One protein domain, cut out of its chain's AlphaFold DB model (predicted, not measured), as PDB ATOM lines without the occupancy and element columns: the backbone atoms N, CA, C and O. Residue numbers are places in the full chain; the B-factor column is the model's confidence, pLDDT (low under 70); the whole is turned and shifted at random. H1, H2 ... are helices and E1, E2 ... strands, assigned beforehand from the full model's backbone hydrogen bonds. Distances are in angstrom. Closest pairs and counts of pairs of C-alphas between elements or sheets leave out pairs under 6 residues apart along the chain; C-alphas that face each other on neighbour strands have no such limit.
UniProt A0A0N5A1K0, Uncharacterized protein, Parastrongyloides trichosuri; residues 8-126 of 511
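AT A GLANCE: This is residues 8 to 126 of the 511 residues of an uncharacterized protein of Parastrongyloides trichosuri (UniProt A0A0N5A1K0). With little regular structure, the domain has a strongly twisted sheet, the long hairpin E1 and E2 with short E3 beside E2, on one side and mostly loops, with H3 and H4, on the other. H1 and H2 sit at the two ends of E3. The printed part has 119 residues, 47 in named elements, in the order E1 E2 H1 E3 H2 H3 H4, mixed in class; it is compact, radius of gyration of the C-alphas 14.8 A, spanning 42 by 41 by 24 A.

HOW THE PARTS SIT: E1, residues 18 to 28, bends by 68 degrees at residue 25; it is antiparallel to E2, residues 31 to 40, with N 23 and O 35 within hydrogen-bond range at 2.9 A. E3, residues 60 to 64, is antiparallel to E2, with N 34 and O 63 at 2.8 A. H1, residues 56 to 59, is on the sheet at a height of 6.9 A. H2, residues 65 to 69, only grazes it with residues 65 to 68. H3, residues 83 to 88, and H4, residues 101 to 106, are apart and not on the sheet. Every O i to N i+4 pair is within hydrogen-bond range in H2 and H4, but 0 of 2 in H3, where 2 of 3 O i to N i+3 pairs are; H1 is too short for an i+4 pair.

IN THESE COORDINATES: E1 runs 26.7 A from C-alpha 18 at (-39.008, 73.852, 72.866), and E2 28.8 A. H4 ends at C-alpha 106, (-21.518, 68.359, 63.078).

THE WHOLE: The printed part has no cut; E2 to H1, H2 to H3 and H3 to H4 are long links. Residues 122 to 126 have pLDDT under 70.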
ATOM      1  N   LEU A   8     -31.265  68.679  71.514       92.25
ATOM      2  CA  LEU A   8     -30.982  70.028  72.020       92.25
ATOM      3  C   LEU A   8     -32.248  70.872  72.270       92.25
ATOM      4  O   LEU A   8     -32.272  71.700  73.179       92.25
ATOM      5  N   PHE A   9     -33.318  70.663  71.497       93.50
ATOM      6  CA  PHE A   9     -34.579  71.392  71.663       93.50
ATOM      7  C   PHE A   9     -35.579  70.659  72.552       93.50
ATOM      8  O   PHE A   9     -36.736  71.063  72.628       93.50
ATOM      9  N   ARG A  10     -35.182  69.600  73.264       94.00
ATOM     10  CA  ARG A  10     -36.065  68.966  74.247       94.00
ATOM     11  C   ARG A  10     -36.031  69.741  75.553       94.00
ATOM     12  O   ARG A  10     -34.981  70.020  76.125       94.00
ATOM     13  N   CYS A  11     -37.214  70.050  76.064       94.94
ATOM     14  CA  CYS A  11     -37.384  70.642  77.375       94.94
ATOM     15  C   CYS A  11     -36.818  69.686  78.428       94.94
ATOM     16  O   CYS A  11     -37.256  68.533  78.523       94.94
ATOM     17  N   PRO A  12     -35.900  70.144  79.284       93.75
ATOM     18  CA  PRO A  12     -35.280  69.253  80.247       93.75
ATOM     19  C   PRO A  12     -36.224  68.821  81.370       93.75
ATOM     20  O   PRO A  12     -36.000  67.766  81.962       93.75
ATOM     21  N   LEU A  13     -37.289  69.594  81.621       93.81
ATOM     22  CA  LEU A  13     -38.259  69.341  82.686       93.81
ATOM     23  C   LEU A  13     -39.339  68.330  82.283       93.81
ATOM     24  O   LEU A  13     -39.625  67.416  83.047       93.81
ATOM     25  N   CYS A  14     -39.937  68.480  81.097       95.12
ATOM     26  CA  CYS A  14     -41.072  67.649  80.669       95.12
ATOM     27  C   CYS A  14     -40.824  66.840  79.387       95.12
ATOM     28  O   CYS A  14     -41.724  66.143  78.927       95.12
ATOM     29  N   LYS A  15     -39.626  66.931  78.792       93.94
ATOM     30  CA  LYS A  15     -39.198  66.218  77.571       93.94
ATOM     31  C   LYS A  15     -39.980  66.542  76.285       93.94
ATOM     32  O   LYS A  15     -39.613  66.026  75.227       93.94
ATOM     33  N   LYS A  16     -40.993  67.417  76.354       95.06
ATOM     34  CA  LYS A  16     -41.640  68.046  75.188       95.06
ATOM     35  C   LYS A  16     -40.661  68.963  74.457       95.06
ATOM     36  O   LYS A  16     -39.644  69.350  75.028       95.06
ATOM     37  N   ASN A  17     -40.965  69.341  73.223       94.31
ATOM     38  CA  ASN A  17     -40.085  70.214  72.454       94.31
ATOM     39  C   ASN A  17     -40.179  71.672  72.927       94.31
ATOM     40  O   ASN A  17     -41.193  72.116  73.470       94.31
ATOM     41  N   ILE A  18     -39.092  72.405  72.738       95.19
ATOM     42  CA  ILE A  18     -39.008  73.852  72.866       95.19
ATOM     43  C   ILE A  18     -39.221  74.414  71.463       95.19
ATOM     44  O   ILE A  18     -38.578  73.977  70.510       95.19
ATOM     45  N   GLN A  19     -40.144  75.356  71.337       95.38
ATOM     46  CA  GLN A  19     -40.563  75.944  70.078       95.38
ATOM     47  C   GLN A  19     -40.366  77.466  70.127       95.38
ATOM     48  O   GLN A  19     -40.540  78.078  71.185       95.38
ATOM     49  N   PRO A  20     -39.987  78.094  69.006       96.06
ATOM     50  CA  PRO A  20     -39.888  79.538  68.927       96.06
ATOM     51  C   PRO A  20     -41.279  80.171  68.822       96.06
ATOM     52  O   PRO A  20     -42.091  79.786  67.980       96.06
ATOM     53  N   ILE A  21     -41.522  81.195  69.631       95.56
ATOM     54  CA  ILE A  21     -42.691  82.071  69.568       95.56
ATOM     55  C   ILE A  21     -42.221  83.474  69.195       95.56
ATOM     56  O   ILE A  21     -41.267  83.996  69.767       95.56
ATOM     57  N   VAL A  22     -42.895  84.092  68.228       96.44
ATOM     58  CA  VAL A  22     -42.655  85.494  67.864       96.44
ATOM     59  C   VAL A  22     -43.315  86.384  68.915       96.44
ATOM     60  O   VAL A  22     -44.504  86.226  69.191       96.44
ATOM     61  N   CYS A  23     -42.549  87.290  69.522       95.94
ATOM     62  CA  CYS A  23     -43.049  88.180  70.570       95.94
ATOM     63  C   CYS A  23     -43.439  89.548  70.019       95.94
ATOM     64  O   CYS A  23     -44.609  89.922  70.051       95.94
ATOM     65  N   ASP A  24     -42.445  90.301  69.559       97.00
ATOM     66  CA  ASP A  24     -42.581  91.688  69.143       97.00
ATOM     67  C   ASP A  24     -41.535  92.057  68.089       97.00
ATOM     68  O   ASP A  24     -40.480  91.424  67.964       97.00
ATOM     69  N   ASP A  25     -41.835  93.120  67.355       97.81
ATOM     70  CA  ASP A  25     -40.963  93.680  66.335       97.81
ATOM     71  C   ASP A  25     -40.262  94.912  66.902       97.81
ATOM     72  O   ASP A  25     -40.876  95.750  67.566       97.81
ATOM     73  N   PHE A  26     -38.971  95.054  66.624       97.31
ATOM     74  CA  PHE A  26     -38.184  96.192  67.078       97.31
ATOM     75  C   PHE A  26     -37.125  96.582  66.047       97.31
ATOM     76  O   PHE A  26     -36.777  95.813  65.150       97.31
ATOM     77  N   ARG A  27     -36.594  97.799  66.170       97.38
ATOM     78  CA  ARG A  27     -35.610  98.349  65.233       97.38
ATOM     79  C   ARG A  27     -34.313  98.675  65.962       97.38
ATOM     80  O   ARG A  27     -34.350  99.313  67.006       97.38
ATOM     81  N   ILE A  28     -33.178  98.247  65.412       96.50
ATOM     82  CA  ILE A  28     -31.835  98.601  65.898       96.50
ATOM     83  C   ILE A  28     -31.023  99.081  64.703       96.50
ATOM     84  O   ILE A  28     -30.952  98.378  63.697       96.50
ATOM     85  N   ASN A  29     -30.413 100.263  64.805       96.44
ATOM     86  CA  ASN A  29     -29.545 100.837  63.765       96.44
ATOM     87  C   ASN A  29     -30.205 100.860  62.376       96.44
ATOM     88  O   ASN A  29     -29.597 100.529  61.364       96.44
ATOM     89  N   GLY A  30     -31.498 101.184  62.331       96.00
ATOM     90  CA  GLY A  30     -32.257 101.221  61.084       96.00
ATOM     91  C   GLY A  30     -32.718  99.857  60.550       96.00
ATOM     92  O   GLY A  30     -33.576  99.850  59.665       96.00
ATOM     93  N   ILE A  31     -32.248  98.739  61.110       97.00
ATOM     94  CA  ILE A  31     -32.594  97.367  60.709       97.00
ATOM     95  C   ILE A  31     -33.755  96.849  61.565       97.00
ATOM     96  O   ILE A  31     -33.756  97.010  62.788       97.00
ATOM     97  N   ASN A  32     -34.740  96.220  60.920       97.62
ATOM     98  CA  ASN A  32     -35.895  95.625  61.592       97.62
ATOM     99  C   ASN A  32     -35.602  94.185  62.026       97.62
ATOM    100  O   ASN A  32     -35.111  93.360  61.245       97.62
ATOM    101  N   TYR A  33     -35.954  93.889  63.270       98.00
ATOM    102  CA  TYR A  33     -35.802  92.593  63.905       98.00
ATOM    103  C   TYR A  33     -37.134  92.134  64.493       98.00
ATOM    104  O   TYR A  33     -37.948  92.944  64.926       98.00
ATOM    105  N   GLU A  34     -37.310  90.821  64.565       97.62
ATOM    106  CA  GLU A  34     -38.329  90.186  65.394       97.62
ATOM    107  C   GLU A  34     -37.654  89.540  66.599       97.62
ATOM    108  O   GLU A  34     -36.626  88.857  66.466       97.62
ATOM    109  N   ARG A  35     -38.237  89.734  67.778       97.31
ATOM    110  CA  ARG A  35     -37.854  89.017  68.989       97.31
ATOM    111  C   ARG A  35     -38.507  87.648  68.982       97.31
ATOM    112  O   ARG A  35     -39.719  87.516  68.814       97.31
ATOM    113  N   ILE A  36     -37.686  86.635  69.205       97.56
ATOM    114  CA  ILE A  36     -38.093  85.240  69.250       97.56
ATOM    115  C   ILE A  36     -37.864  84.727  70.662       97.56
ATOM    116  O   ILE A  36     -36.746  84.789  71.169       97.56
ATOM    117  N   TRP A  37     -38.911  84.199  71.282       96.88
ATOM    118  CA  TRP A  37     -38.832  83.549  72.579       96.88
ATOM    119  C   TRP A  37     -38.993  82.043  72.426       96.88
ATOM    120  O   TRP A  37     -40.015  81.550  71.953       96.88
ATOM    121  N   TRP A  38     -37.972  81.298  72.826       97.00
ATOM    122  CA  TRP A  38     -37.985  79.842  72.809       97.00
ATOM    123  C   TRP A  38     -38.640  79.305  74.077       97.00
ATOM    124  O   TRP A  38     -38.058  79.372  75.161       97.00
ATOM    125  N   VAL A  39     -39.843  78.752  73.943       96.75
ATOM    126  CA  VAL A  39     -40.634  78.233  75.066       96.75
ATOM    127  C   VAL A  39     -40.968  76.767  74.893       96.75
ATOM    128  O   VAL A  39     -41.059  76.255  73.783       96.75
ATOM    129  N   CYS A  40     -41.145  76.059  76.002       96.81
ATOM    130  CA  CYS A  40     -41.628  74.691  75.929       96.81
ATOM    131  C   CYS A  40     -43.060  74.654  75.381       96.81
ATOM    132  O   CYS A  40     -43.900  75.432  75.811       96.81
ATOM    133  N   GLU A  41     -43.366  73.682  74.525       95.12
ATOM    134  CA  GLU A  41     -44.725  73.379  74.054       95.12
ATOM    135  C   GLU A  41     -45.711  73.125  75.213       95.12
ATOM    136  O   GLU A  41     -46.906  73.372  75.106       95.12
ATOM    137  N   GLY A  42     -45.208  72.682  76.370       95.31
ATOM    138  CA  GLY A  42     -46.000  72.579  77.595       95.31
ATOM    139  C   GLY A  42     -46.401  73.922  78.228       95.31
ATOM    140  O   GLY A  42     -47.083  73.932  79.249       95.31
ATOM    141  N   ALA A  43     -45.966  75.061  77.689       94.12
ATOM    142  CA  ALA A  43     -46.406  76.372  78.157       94.12
ATOM    143  C   ALA A  43     -47.863  76.646  77.765       94.12
ATOM    144  O   ALA A  43     -48.613  77.196  78.574       94.12
ATOM    145  N   ASP A  44     -48.281  76.186  76.583       91.44
ATOM    146  CA  ASP A  44     -49.626  76.418  76.046       91.44
ATOM    147  C   ASP A  44     -50.705  75.714  76.879       91.44
ATOM    148  O   ASP A  44     -51.737  76.299  77.212       91.44
ATOM    149  N   ASP A  45     -50.436  74.475  77.298       94.81
ATOM    150  CA  ASP A  45     -51.316  73.696  78.177       94.81
ATOM    151  C   ASP A  45     -51.048  73.937  79.674       94.81
ATOM    152  O   ASP A  45     -51.682  73.315  80.529       94.81
ATOM    153  N   ARG A  46     -50.127  74.856  80.006       94.31
ATOM    154  CA  ARG A  46     -49.667  75.160  81.373       94.31
ATOM    155  C   ARG A  46     -49.100  73.947  82.123       94.31
ATOM    156  O   ARG A  46     -49.026  73.972  83.350       94.31
ATOM    157  N   SER A  47     -48.692  72.891  81.417       96.50
ATOM    158  CA  SER A  47     -48.034  71.721  82.016       96.50
ATOM    159  C   SER A  47     -46.554  71.966  82.320       96.50
ATOM    160  O   SER A  47     -45.971  71.292  83.170       96.50
ATOM    161  N   CYS A  48     -45.931  72.924  81.635       96.88
ATOM    162  CA  CYS A  48     -44.532  73.274  81.801       96.88
ATOM    163  C   CYS A  48     -44.326  74.779  81.642       96.88
ATOM    164  O   CYS A  48     -44.831  75.398  80.719       96.88
ATOM    165  N   HIS A  49     -43.524  75.365  82.523       95.38
ATOM    166  CA  HIS A  49     -43.230  76.797  82.510       95.38
ATOM    167  C   HIS A  49     -41.838  77.120  81.960       95.38
ATOM    168  O   HIS A  49     -41.385  78.250  82.070       95.38
ATOM    169  N   PHE A  50     -41.129  76.152  81.377       95.19
ATOM    170  CA  PHE A  50     -39.789  76.376  80.836       95.19
ATOM    171  C   PHE A  50     -39.819  77.364  79.648       95.19
ATOM    172  O   PHE A  50     -40.650  77.170  78.755       95.19
ATOM    173  N   PRO A  51     -38.915  78.366  79.574       94.69
ATOM    174  CA  PRO A  51     -37.709  78.585  80.386       94.69
ATOM    175  C   PRO A  51     -37.869  79.616  81.530       94.69
ATOM    176  O   PRO A  51     -36.901  80.285  81.885       94.69
ATOM    177  N   LEU A  52     -39.059  79.805  82.115       92.12
ATOM    178  CA  LEU A  52     -39.251  80.767  83.213       92.12
ATOM    179  C   LEU A  52     -38.281  80.493  84.376       92.12
ATOM    180  O   LEU A  52     -38.185  79.370  84.871       92.12
ATOM    181  N   GLY A  53     -37.576  81.539  84.811       88.88
ATOM    182  CA  GLY A  53     -36.530  81.464  85.839       88.88
ATOM    183  C   GLY A  53     -35.106  81.287  85.297       88.88
ATOM    184  O   GLY A  53     -34.161  81.338  86.082       88.88
ATOM    185  N   LEU A  54     -34.938  81.116  83.983       92.25
ATOM    186  CA  LEU A  54     -33.637  81.149  83.311       92.25
ATOM    187  C   LEU A  54     -33.296  82.557  82.810       92.25
ATOM    188  O   LEU A  54     -34.208  83.370  82.624       92.25
ATOM    189  N   PRO A  55     -32.003  82.852  82.565       92.62
ATOM    190  CA  PRO A  55     -31.606  84.102  81.933       92.62
ATOM    191  C   PRO A  55     -32.312  84.266  80.592       92.62
ATOM    192  O   PRO A  55     -32.287  83.374  79.735       92.62
ATOM    193  N   MET A  56     -32.966  85.412  80.428       91.56
ATOM    194  CA  MET A  56     -33.764  85.697  79.242       91.56
ATOM    195  C   MET A  56     -32.889  85.731  77.990       91.56
ATOM    196  O   MET A  56     -33.345  85.328  76.932       91.56
ATOM    197  N   GLU A  57     -31.625  86.126  78.105       93.62
ATOM    198  CA  GLU A  57     -30.650  86.264  77.017       93.62
ATOM    199  C   GLU A  57     -30.320  84.932  76.321       93.62
ATOM    200  O   GLU A  57     -29.882  84.915  75.168       93.62
ATOM    201  N   VAL A  58     -30.549  83.805  77.007       95.69
ATOM    202  CA  VAL A  58     -30.327  82.462  76.456       95.69
ATOM    203  C   VAL A  58     -31.446  82.090  75.483       95.69
ATOM    204  O   VAL A  58     -31.175  81.611  74.384       95.69
ATOM    205  N   PHE A  59     -32.702  82.319  75.877       96.31
ATOM    206  CA  PHE A  59     -33.890  81.847  75.152       96.31
ATOM    207  C   PHE A  59     -34.639  82.948  74.395       96.31
ATOM    208  O   PHE A  59     -35.526  82.632  73.606       96.31
ATOM    209  N   ASN A  60     -34.292  84.218  74.604       96.19
ATOM    210  CA  ASN A  60     -34.738  85.327  73.772       96.19
ATOM    211  C   ASN A  60     -33.681  85.622  72.726       96.19
ATOM    212  O   ASN A  60     -32.671  86.276  72.990       96.19
ATOM    213  N   THR A  61     -33.949  85.158  71.518       96.38
ATOM    214  CA  THR A  61     -33.138  85.466  70.357       96.38
ATOM    215  C   THR A  61     -33.812  86.558  69.535       96.38
ATOM    216  O   THR A  61     -34.925  87.011  69.812       96.38
ATOM    217  N   LYS A  62     -33.101  87.040  68.523       96.44
ATOM    218  CA  LYS A  62     -33.649  87.951  67.523       96.44
ATOM    219  C   LYS A  62     -33.383  87.386  66.141       96.44
ATOM    220  O   LYS A  62     -32.378  86.699  65.946       96.44
ATOM    221  N   ARG A  63     -34.259  87.676  65.189       96.06
ATOM    222  CA  ARG A  63     -34.038  87.397  63.764       96.06
ATOM    223  C   ARG A  63     -34.316  88.647  62.946       96.06
ATOM    224  O   ARG A  63     -35.150  89.457  63.334       96.06
ATOM    225  N   THR A  64     -33.608  88.824  61.837       97.25
ATOM    226  CA  THR A  64     -33.897  89.914  60.895       97.25
ATOM    227  C   THR A  64     -35.156  89.598  60.092       97.25
ATOM    228  O   THR A  64     -35.556  88.436  59.973       97.25
ATOM    229  N   TYR A  65     -35.763  90.616  59.487       96.69
ATOM    230  CA  TYR A  65     -36.880  90.402  58.563       96.69
ATOM    231  C   TYR A  65     -36.486  89.537  57.353       96.69
ATOM    232  O   TYR A  65     -37.247  88.664  56.962       96.69
ATOM    233  N   GLU A  66     -35.260  89.664  56.840       96.00
ATOM    234  CA  GLU A  66     -34.761  88.774  55.779       96.00
ATOM    235  C   GLU A  66     -34.758  87.296  56.197       96.00
ATOM    236  O   GLU A  66     -35.030  86.407  55.392       96.00
ATOM    237  N   MET A  67     -34.445  87.014  57.467       95.50
ATOM    238  CA  MET A  67     -34.512  85.659  58.012       95.50
ATOM    239  C   MET A  67     -35.956  85.191  58.171       95.50
ATOM    240  O   MET A  67     -36.252  84.043  57.849       95.50
ATOM    241  N   ARG A  68     -36.853  86.071  58.631       95.56
ATOM    242  CA  ARG A  68     -38.291  85.787  58.715       95.56
ATOM    243  C   ARG A  68     -38.865  85.404  57.360       95.56
ATOM    244  O   ARG A  68     -39.566  84.401  57.278       95.56
ATOM    245  N   ASP A  69     -38.551  86.169  56.321       95.75
ATOM    246  CA  ASP A  69     -39.089  85.957  54.977       95.75
ATOM    247  C   ASP A  69     -38.607  84.616  54.388       95.75
ATOM    248  O   ASP A  69     -39.310  83.987  53.600       95.75
ATOM    249  N   LYS A  70     -37.448  84.124  54.847       95.31
ATOM    250  CA  LYS A  70     -36.916  82.782  54.549       95.31
ATOM    251  C   LYS A  70     -37.433  81.680  55.486       95.31
ATOM    252  O   LYS A  70     -37.057  80.524  55.326       95.31
ATOM    253  N   GLY A  71     -38.254  82.009  56.483       93.75
ATOM    254  CA  GLY A  71     -38.741  81.059  57.487       93.75
ATOM    255  C   GLY A  71     -37.677  80.581  58.482       93.75
ATOM    256  O   GLY A  71     -37.883  79.567  59.145       93.75
ATOM    257  N   LEU A  72     -36.554  81.296  58.602       94.31
ATOM    258  CA  LEU A  72     -35.431  80.932  59.464       94.31
ATOM    259  C   LEU A  72     -35.651  81.406  60.904       94.31
ATOM    260  O   LEU A  72     -36.096  82.533  61.160       94.31
ATOM    261  N   PHE A  73     -35.261  80.568  61.858       94.69
ATOM    262  CA  PHE A  73     -35.199  80.895  63.278       94.69
ATOM    263  C   PHE A  73     -33.757  80.841  63.777       94.69
ATOM    264  O   PHE A  73     -32.978  79.981  63.375       94.69
ATOM    265  N   THR A  74     -33.385  81.770  64.654       94.50
ATOM    266  CA  THR A  74     -32.080  81.749  65.324       94.50
ATOM    267  C   THR A  74     -32.122  80.811  66.519       94.50
ATOM    268  O   THR A  74     -33.003  80.944  67.369       94.50
ATOM    269  N   MET A  75     -31.166  79.885  66.596       94.44
ATOM    270  CA  MET A  75     -31.033  78.962  67.728       94.44
ATOM    271  C   MET A  75     -30.825  79.725  69.054       94.44
ATOM    272  O   MET A  75     -30.139  80.752  69.038       94.44
ATOM    273  N   PRO A  76     -31.352  79.234  70.197       95.62
ATOM    274  CA  PRO A  76     -31.033  79.771  71.518       95.62
ATOM    275  C   PRO A  76     -29.526  79.851  71.760       95.62
ATOM    276  O   PRO A  76     -28.754  78.999  71.310       95.62
ATOM    277  N   ASN A  77     -29.110  80.837  72.549       95.38
ATOM    278  CA  ASN A  77     -27.717  81.049  72.924       95.38
ATOM    279  C   ASN A  77     -27.307  80.087  74.046       95.38
ATOM    280  O   ASN A  77     -26.964  80.517  75.145       95.38
ATOM    281  N   PHE A  78     -27.355  78.775  73.795       94.69
ATOM    282  CA  PHE A  78     -27.059  77.759  74.811       94.69
ATOM    283  C   PHE A  78     -25.669  77.927  75.431       94.69
ATOM    284  O   PHE A  78     -25.508  77.650  76.608       94.69
ATOM    285  N   HIS A  79     -24.691  78.470  74.706       93.94
ATOM    286  CA  HIS A  79     -23.372  78.796  75.259       93.94
ATOM    287  C   HIS A  79     -23.411  79.789  76.443       93.94
ATOM    288  O   HIS A  79     -22.485  79.809  77.245       93.94
ATOM    289  N   LEU A  80     -24.483  80.582  76.585       95.25
ATOM    290  CA  LEU A  80     -24.715  81.501  77.710       95.25
ATOM    291  C   LEU A  80     -25.507  80.860  78.861       95.25
ATOM    292  O   LEU A  80     -25.857  81.540  79.828       95.25
ATOM    293  N   LEU A  81     -25.844  79.573  78.764       95.31
ATOM    294  CA  LEU A  81     -26.604  78.884  79.797       95.31
ATOM    295  C   LEU A  81     -25.780  78.834  81.101       95.31
ATOM    296  O   LEU A  81     -24.606  78.461  81.055       95.31
ATOM    297  N   PRO A  82     -26.357  79.165  82.271       94.25
ATOM    298  CA  PRO A  82     -25.630  79.079  83.535       94.25
ATOM    299  C   PRO A  82     -25.228  77.642  83.885       94.25
ATOM    300  O   PRO A  82     -25.939  76.687  83.550       94.25
ATOM    301  N   LYS A  83     -24.109  77.494  84.607       94.19
ATOM    302  CA  LYS A  83     -23.503  76.189  84.931       94.19
ATOM    303  C   LYS A  83     -24.458  75.244  85.658       94.19
ATOM    304  O   LYS A  83     -24.421  74.035  85.441       94.19
ATOM    305  N   GLU A  84     -25.374  75.774  86.467       93.00
ATOM    306  CA  GLU A  84     -26.359  74.983  87.219       93.00
ATOM    307  C   GLU A  84     -27.327  74.212  86.303       93.00
ATOM    308  O   GLU A  84     -27.935  73.219  86.724       93.00
ATOM    309  N   TYR A  85     -27.457  74.653  85.049       92.94
ATOM    310  CA  TYR A  85     -28.344  74.084  84.041       92.94
ATOM    311  C   TYR A  85     -27.608  73.255  82.978       92.94
ATOM    312  O   TYR A  85     -28.269  72.592  82.183       92.94
ATOM    313  N   HIS A  86     -26.271  73.199  82.982       94.81
ATOM    314  CA  HIS A  86     -25.493  72.384  82.027       94.81
ATOM    315  C   HIS A  86     -25.816  70.892  82.127       94.81
ATOM    316  O   HIS A  86     -25.853  70.196  81.118       94.81
ATOM    317  N   LYS A  87     -26.172  70.413  83.326       93.31
ATOM    318  CA  LYS A  87     -26.622  69.030  83.577       93.31
ATOM    319  C   LYS A  87     -27.842  68.599  82.755       93.31
ATOM    320  O   LYS A  87     -28.148  67.416  82.681       93.31
ATOM    321  N   TYR A  88     -28.581  69.554  82.203       92.06
ATOM    322  CA  TYR A  88     -29.738  69.290  81.356       92.06
ATOM    323  C   TYR A  88     -29.369  69.092  79.882       92.06
ATOM    324  O   TYR A  88     -30.193  68.601  79.117       92.06
ATOM    325  N   TYR A  89     -28.138  69.447  79.516       93.06
ATOM    326  CA  TYR A  89     -27.587  69.421  78.167       93.06
ATOM    327  C   TYR A  89     -26.180  68.808  78.196       93.06
ATOM    328  O   TYR A  89     -25.256  69.336  77.586       93.06
ATOM    329  N   THR A  90     -25.998  67.702  78.924       93.25
ATOM    330  CA  THR A  90     -24.686  67.057  79.156       93.25
ATOM    331  C   THR A  90     -23.940  66.717  77.875       93.25
ATOM    332  O   THR A  90     -22.720  66.692  77.844       93.25
ATOM    333  N   ASP A  91     -24.682  66.485  76.803       93.19
ATOM    334  CA  ASP A  91     -24.150  66.225  75.478       93.19
ATOM    335  C   ASP A  91     -23.435  67.418  74.840       93.19
ATOM    336  O   ASP A  91     -22.612  67.215  73.948       93.19
ATOM    337  N   TYR A  92     -23.742  68.634  75.291       93.88
ATOM    338  CA  TYR A  92     -23.309  69.902  74.706       93.88
ATOM    339  C   TYR A  92     -22.357  70.692  75.595       93.88
ATOM    340  O   TYR A  92     -21.795  71.683  75.134       93.88
ATOM    341  N   PHE A  93     -22.154  70.266  76.838       95.38
ATOM    342  CA  PHE A  93     -21.202  70.876  77.760       95.38
ATOM    343  C   PHE A  93     -20.180  69.834  78.195       95.38
ATOM    344  O   PHE A  93     -20.542  68.717  78.556       95.38
ATOM    345  N   ASN A  94     -18.898  70.189  78.162       92.94
ATOM    346  CA  ASN A  94     -17.850  69.322  78.692       92.94
ATOM    347  C   ASN A  94     -17.870  69.316  80.238       92.94
ATOM    348  O   ASN A  94     -18.600  70.075  80.881       92.94
ATOM    349  N   ASN A  95     -17.035  68.472  80.854       90.94
ATOM    350  CA  ASN A  95     -16.929  68.372  82.319       90.94
ATOM    351  C   ASN A  95     -16.491  69.687  82.999       90.94
ATOM    352  O   ASN A  95     -16.678  69.852  84.202       90.94
ATOM    353  N   GLU A  96     -15.913  70.616  82.239       92.56
ATOM    354  CA  GLU A  96     -15.437  71.924  82.702       92.56
ATOM    355  C   GLU A  96     -16.529  73.013  82.586       92.56
ATOM    356  O   GLU A  96     -16.401  74.116  83.138       92.56
ATOM    357  N   GLY A  97     -17.661  72.678  81.954       91.81
ATOM    358  CA  GLY A  97     -18.786  73.574  81.693       91.81
ATOM    359  C   GLY A  97     -18.590  74.461  80.464       91.81
ATOM    360  O   GLY A  97     -19.268  75.479  80.332       91.81
ATOM    361  N   GLU A  98     -17.660  74.118  79.579       93.25
ATOM    362  CA  GLU A  98     -17.484  74.772  78.287       93.25
ATOM    363  C   GLU A  98     -18.424  74.157  77.251       93.25
ATOM    364  O   GLU A  98     -18.638  72.941  77.201       93.25
ATOM    365  N   PHE A  99     -18.994  75.016  76.413       94.06
ATOM    366  CA  PHE A  99     -19.948  74.614  75.392       94.06
ATOM    367  C   PHE A  99     -19.232  74.008  74.173       94.06
ATOM    368  O   PHE A  99     -18.321  74.607  73.603       94.06
ATOM    369  N   ASN A 100     -19.652  72.818  73.745       94.19
ATOM    370  CA  ASN A 100     -19.041  72.081  72.642       94.19
ATOM    371  C   ASN A 100     -19.623  72.511  71.291       94.19
ATOM    372  O   ASN A 100     -20.505  71.868  70.717       94.19
ATOM    373  N   PHE A 101     -19.088  73.600  70.752       90.00
ATOM    374  CA  PHE A 101     -19.503  74.116  69.453       90.00
ATOM    375  C   PHE A 101     -19.186  73.179  68.281       90.00
ATOM    376  O   PHE A 101     -19.933  73.153  67.306       90.00
ATOM    377  N   LEU A 102     -18.114  72.383  68.366       89.12
ATOM    378  CA  LEU A 102     -17.765  71.419  67.317       89.12
ATOM    379  C   LEU A 102     -18.854  70.361  67.142       89.12
ATOM    380  O   LEU A 102     -19.087  69.904  66.025       89.12
ATOM    381  N   LYS A 103     -19.519  69.966  68.233       91.38
ATOM    382  CA  LYS A 103     -20.652  69.040  68.171       91.38
ATOM    383  C   LYS A 103     -21.837  69.666  67.445       91.38
ATOM    384  O   LYS A 103     -22.359  69.046  66.530       91.38
ATOM    385  N   ILE A 104     -22.177  70.912  67.781       90.25
ATOM    386  CA  ILE A 104     -23.241  71.667  67.103       90.25
ATOM    387  C   ILE A 104     -22.972  71.747  65.595       90.25
ATOM    388  O   ILE A 104     -23.847  71.436  64.807       90.25
ATOM    389  N   HIS A 105     -21.755  72.074  65.160       86.94
ATOM    390  CA  HIS A 105     -21.451  72.153  63.720       86.94
ATOM    391  C   HIS A 105     -21.545  70.824  62.969       86.94
ATOM    392  O   HIS A 105     -21.716  70.822  61.754       86.94
ATOM    393  N   LYS A 106     -21.392  69.697  63.670       90.19
ATOM    394  CA  LYS A 106     -21.518  68.359  63.078       90.19
ATOM    395  C   LYS A 106     -22.965  67.878  63.015       90.19
ATOM    396  O   LYS A 106     -23.245  66.931  62.286       90.19
ATOM    397  N   GLU A 107     -23.850  68.476  63.802       90.38
ATOM    398  CA  GLU A 107     -25.255  68.102  63.880       90.38
ATOM    399  C   GLU A 107     -26.075  68.857  62.828       90.38
ATOM    400  O   GLU A 107     -25.875  70.045  62.578       90.38
ATOM    401  N   ASP A 108     -27.011  68.147  62.198       86.88
ATOM    402  CA  ASP A 108     -27.941  68.737  61.242       86.88
ATOM    403  C   ASP A 108     -29.218  69.185  61.967       86.88
ATOM    404  O   ASP A 108     -30.029  68.374  62.426       86.88
ATOM    405  N   PHE A 109     -29.397  70.501  62.072       85.25
ATOM    406  CA  PHE A 109     -30.588  71.121  62.657       85.25
ATOM    407  C   PHE A 109     -31.695  71.389  61.629       85.25
ATOM    408  O   PHE A 109     -32.761  71.898  61.997       85.25
ATOM    409  N   GLY A 110     -31.468  71.019  60.369       84.00
ATOM    410  CA  GLY A 110     -32.318  71.329  59.231       84.00
ATOM    411  C   GLY A 110     -32.159  72.768  58.740       84.00
ATOM    412  O   GLY A 110     -31.595  73.638  59.401       84.00
ATOM    413  N   GLU A 111     -32.734  73.042  57.571       84.00
ATOM    414  CA  GLU A 111     -32.598  74.330  56.875       84.00
ATOM    415  C   GLU A 111     -33.258  75.507  57.607       84.00
ATOM    416  O   GLU A 111     -32.966  76.658  57.306       84.00
ATOM    417  N   LEU A 112     -34.148  75.242  58.569       79.50
ATOM    418  CA  LEU A 112     -34.960  76.266  59.237       79.50
ATOM    419  C   LEU A 112     -34.278  76.909  60.450       79.50
ATOM    420  O   LEU A 112     -34.822  77.861  61.018       79.50
ATOM    421  N   ILE A 113     -33.115  76.409  60.870       84.75
ATOM    422  CA  ILE A 113     -32.413  76.892  62.061       84.75
ATOM    423  C   ILE A 113     -31.070  77.484  61.649       84.75
ATOM    424  O   ILE A 113     -30.174  76.787  61.185       84.75
ATOM    425  N   LYS A 114     -30.912  78.794  61.858       88.12
ATOM    426  CA  LYS A 114     -29.636  79.489  61.684       88.12
ATOM    427  C   LYS A 114     -28.864  79.451  63.000       88.12
ATOM    428  O   LYS A 114     -29.385  79.867  64.043       88.12
ATOM    429  N   LEU A 115     -27.610  79.006  62.945       83.25
ATOM    430  CA  LEU A 115     -26.698  79.118  64.079       83.25
ATOM    431  C   LEU A 115     -26.347  80.603  64.314       83.25
ATOM    432  O   LEU A 115     -26.197  81.359  63.348       83.25
ATOM    433  N   PRO A 116     -26.249  81.066  65.572       81.44
ATOM    434  CA  PRO A 116     -25.799  82.421  65.865       81.44
ATOM    435  C   PRO A 116     -24.384  82.660  65.326       81.44
ATOM    436  O   PRO A 116     -23.561  81.752  65.318       81.44
ATOM    437  N   GLU A 117     -24.080  83.889  64.901       78.69
ATOM    438  CA  GLU A 117     -22.799  84.225  64.250       78.69
ATOM    439  C   GLU A 117     -21.573  83.862  65.103       78.69
ATOM    440  O   GLU A 117     -20.577  83.362  64.586       78.69
ATOM    441  N   LEU A 118     -21.706  83.979  66.427       73.19
ATOM    442  CA  LEU A 118     -20.694  83.580  67.410       73.19
ATOM    443  C   LEU A 118     -20.254  82.113  67.289       73.19
ATOM    444  O   LEU A 118     -19.141  81.777  67.679       73.19
ATOM    445  N   TYR A 119     -21.094  81.238  66.732       73.88
ATOM    446  CA  TYR A 119     -20.758  79.829  66.548       73.88
ATOM    447  C   TYR A 119     -19.746  79.642  65.414       73.88
ATOM    448  O   TYR A 119     -18.994  78.674  65.437       73.88
ATOM    449  N   TYR A 120     -19.691  80.548  64.434       71.75
ATOM    450  CA  TYR A 120     -18.833  80.399  63.255       71.75
ATOM    451  C   TYR A 120     -17.402  80.912  63.459       71.75
ATOM    452  O   TYR A 120     -16.533  80.585  62.657       71.75
ATOM    453  N   HIS A 121     -17.122  81.667  64.525       72.00
ATOM    454  CA  HIS A 121     -15.780  82.203  64.817       72.00
ATOM    455  C   HIS A 121     -14.864  81.225  65.558       72.00
ATOM    456  O   HIS A 121     -13.888  81.609  66.201       72.00
ATOM    457  N   ILE A 122     -15.183  79.940  65.484       64.81
ATOM    458  CA  ILE A 122     -14.394  78.901  66.122       64.81
ATOM    459  C   ILE A 122     -13.506  78.321  65.054       64.81
ATOM    460  O   ILE A 122     -13.986  77.801  64.045       64.81
ATOM    461  N   ASN A 123     -12.203  78.418  65.283       59.78
ATOM    462  CA  ASN A 123     -11.241  77.806  64.399       59.78
ATOM    463  C   ASN A 123     -11.479  76.292  64.430       59.78
ATOM    464  O   ASN A 123     -11.204  75.616  65.421       59.78
ATOM    465  N   MET A 124     -12.026  75.767  63.334       59.56
ATOM    466  CA  MET A 124     -12.385  74.354  63.191       59.56
ATOM    467  C   MET A 124     -11.182  73.422  63.407       59.56
ATOM    468  O   MET A 124     -11.374  72.274  63.800       59.56
ATOM    469  N   ALA A 125      -9.951  73.900  63.177       57.44
ATOM    470  CA  ALA A 125      -8.733  73.117  63.367       57.44
ATOM    471  C   ALA A 125      -8.306  73.027  64.840       57.44
ATOM    472  O   ALA A 125      -7.745  72.012  65.249       57.44
ATOM    473  N   THR A 126      -8.568  74.061  65.644       66.88
ATOM    474  CA  THR A 126      -8.122  74.115  67.049       66.88
ATOM    475  C   THR A 126      -9.257  73.945  68.057       66.88
ATOM    476  O   THR A 126      -8.992  73.701  69.233       66.88
TER     477      THR A 126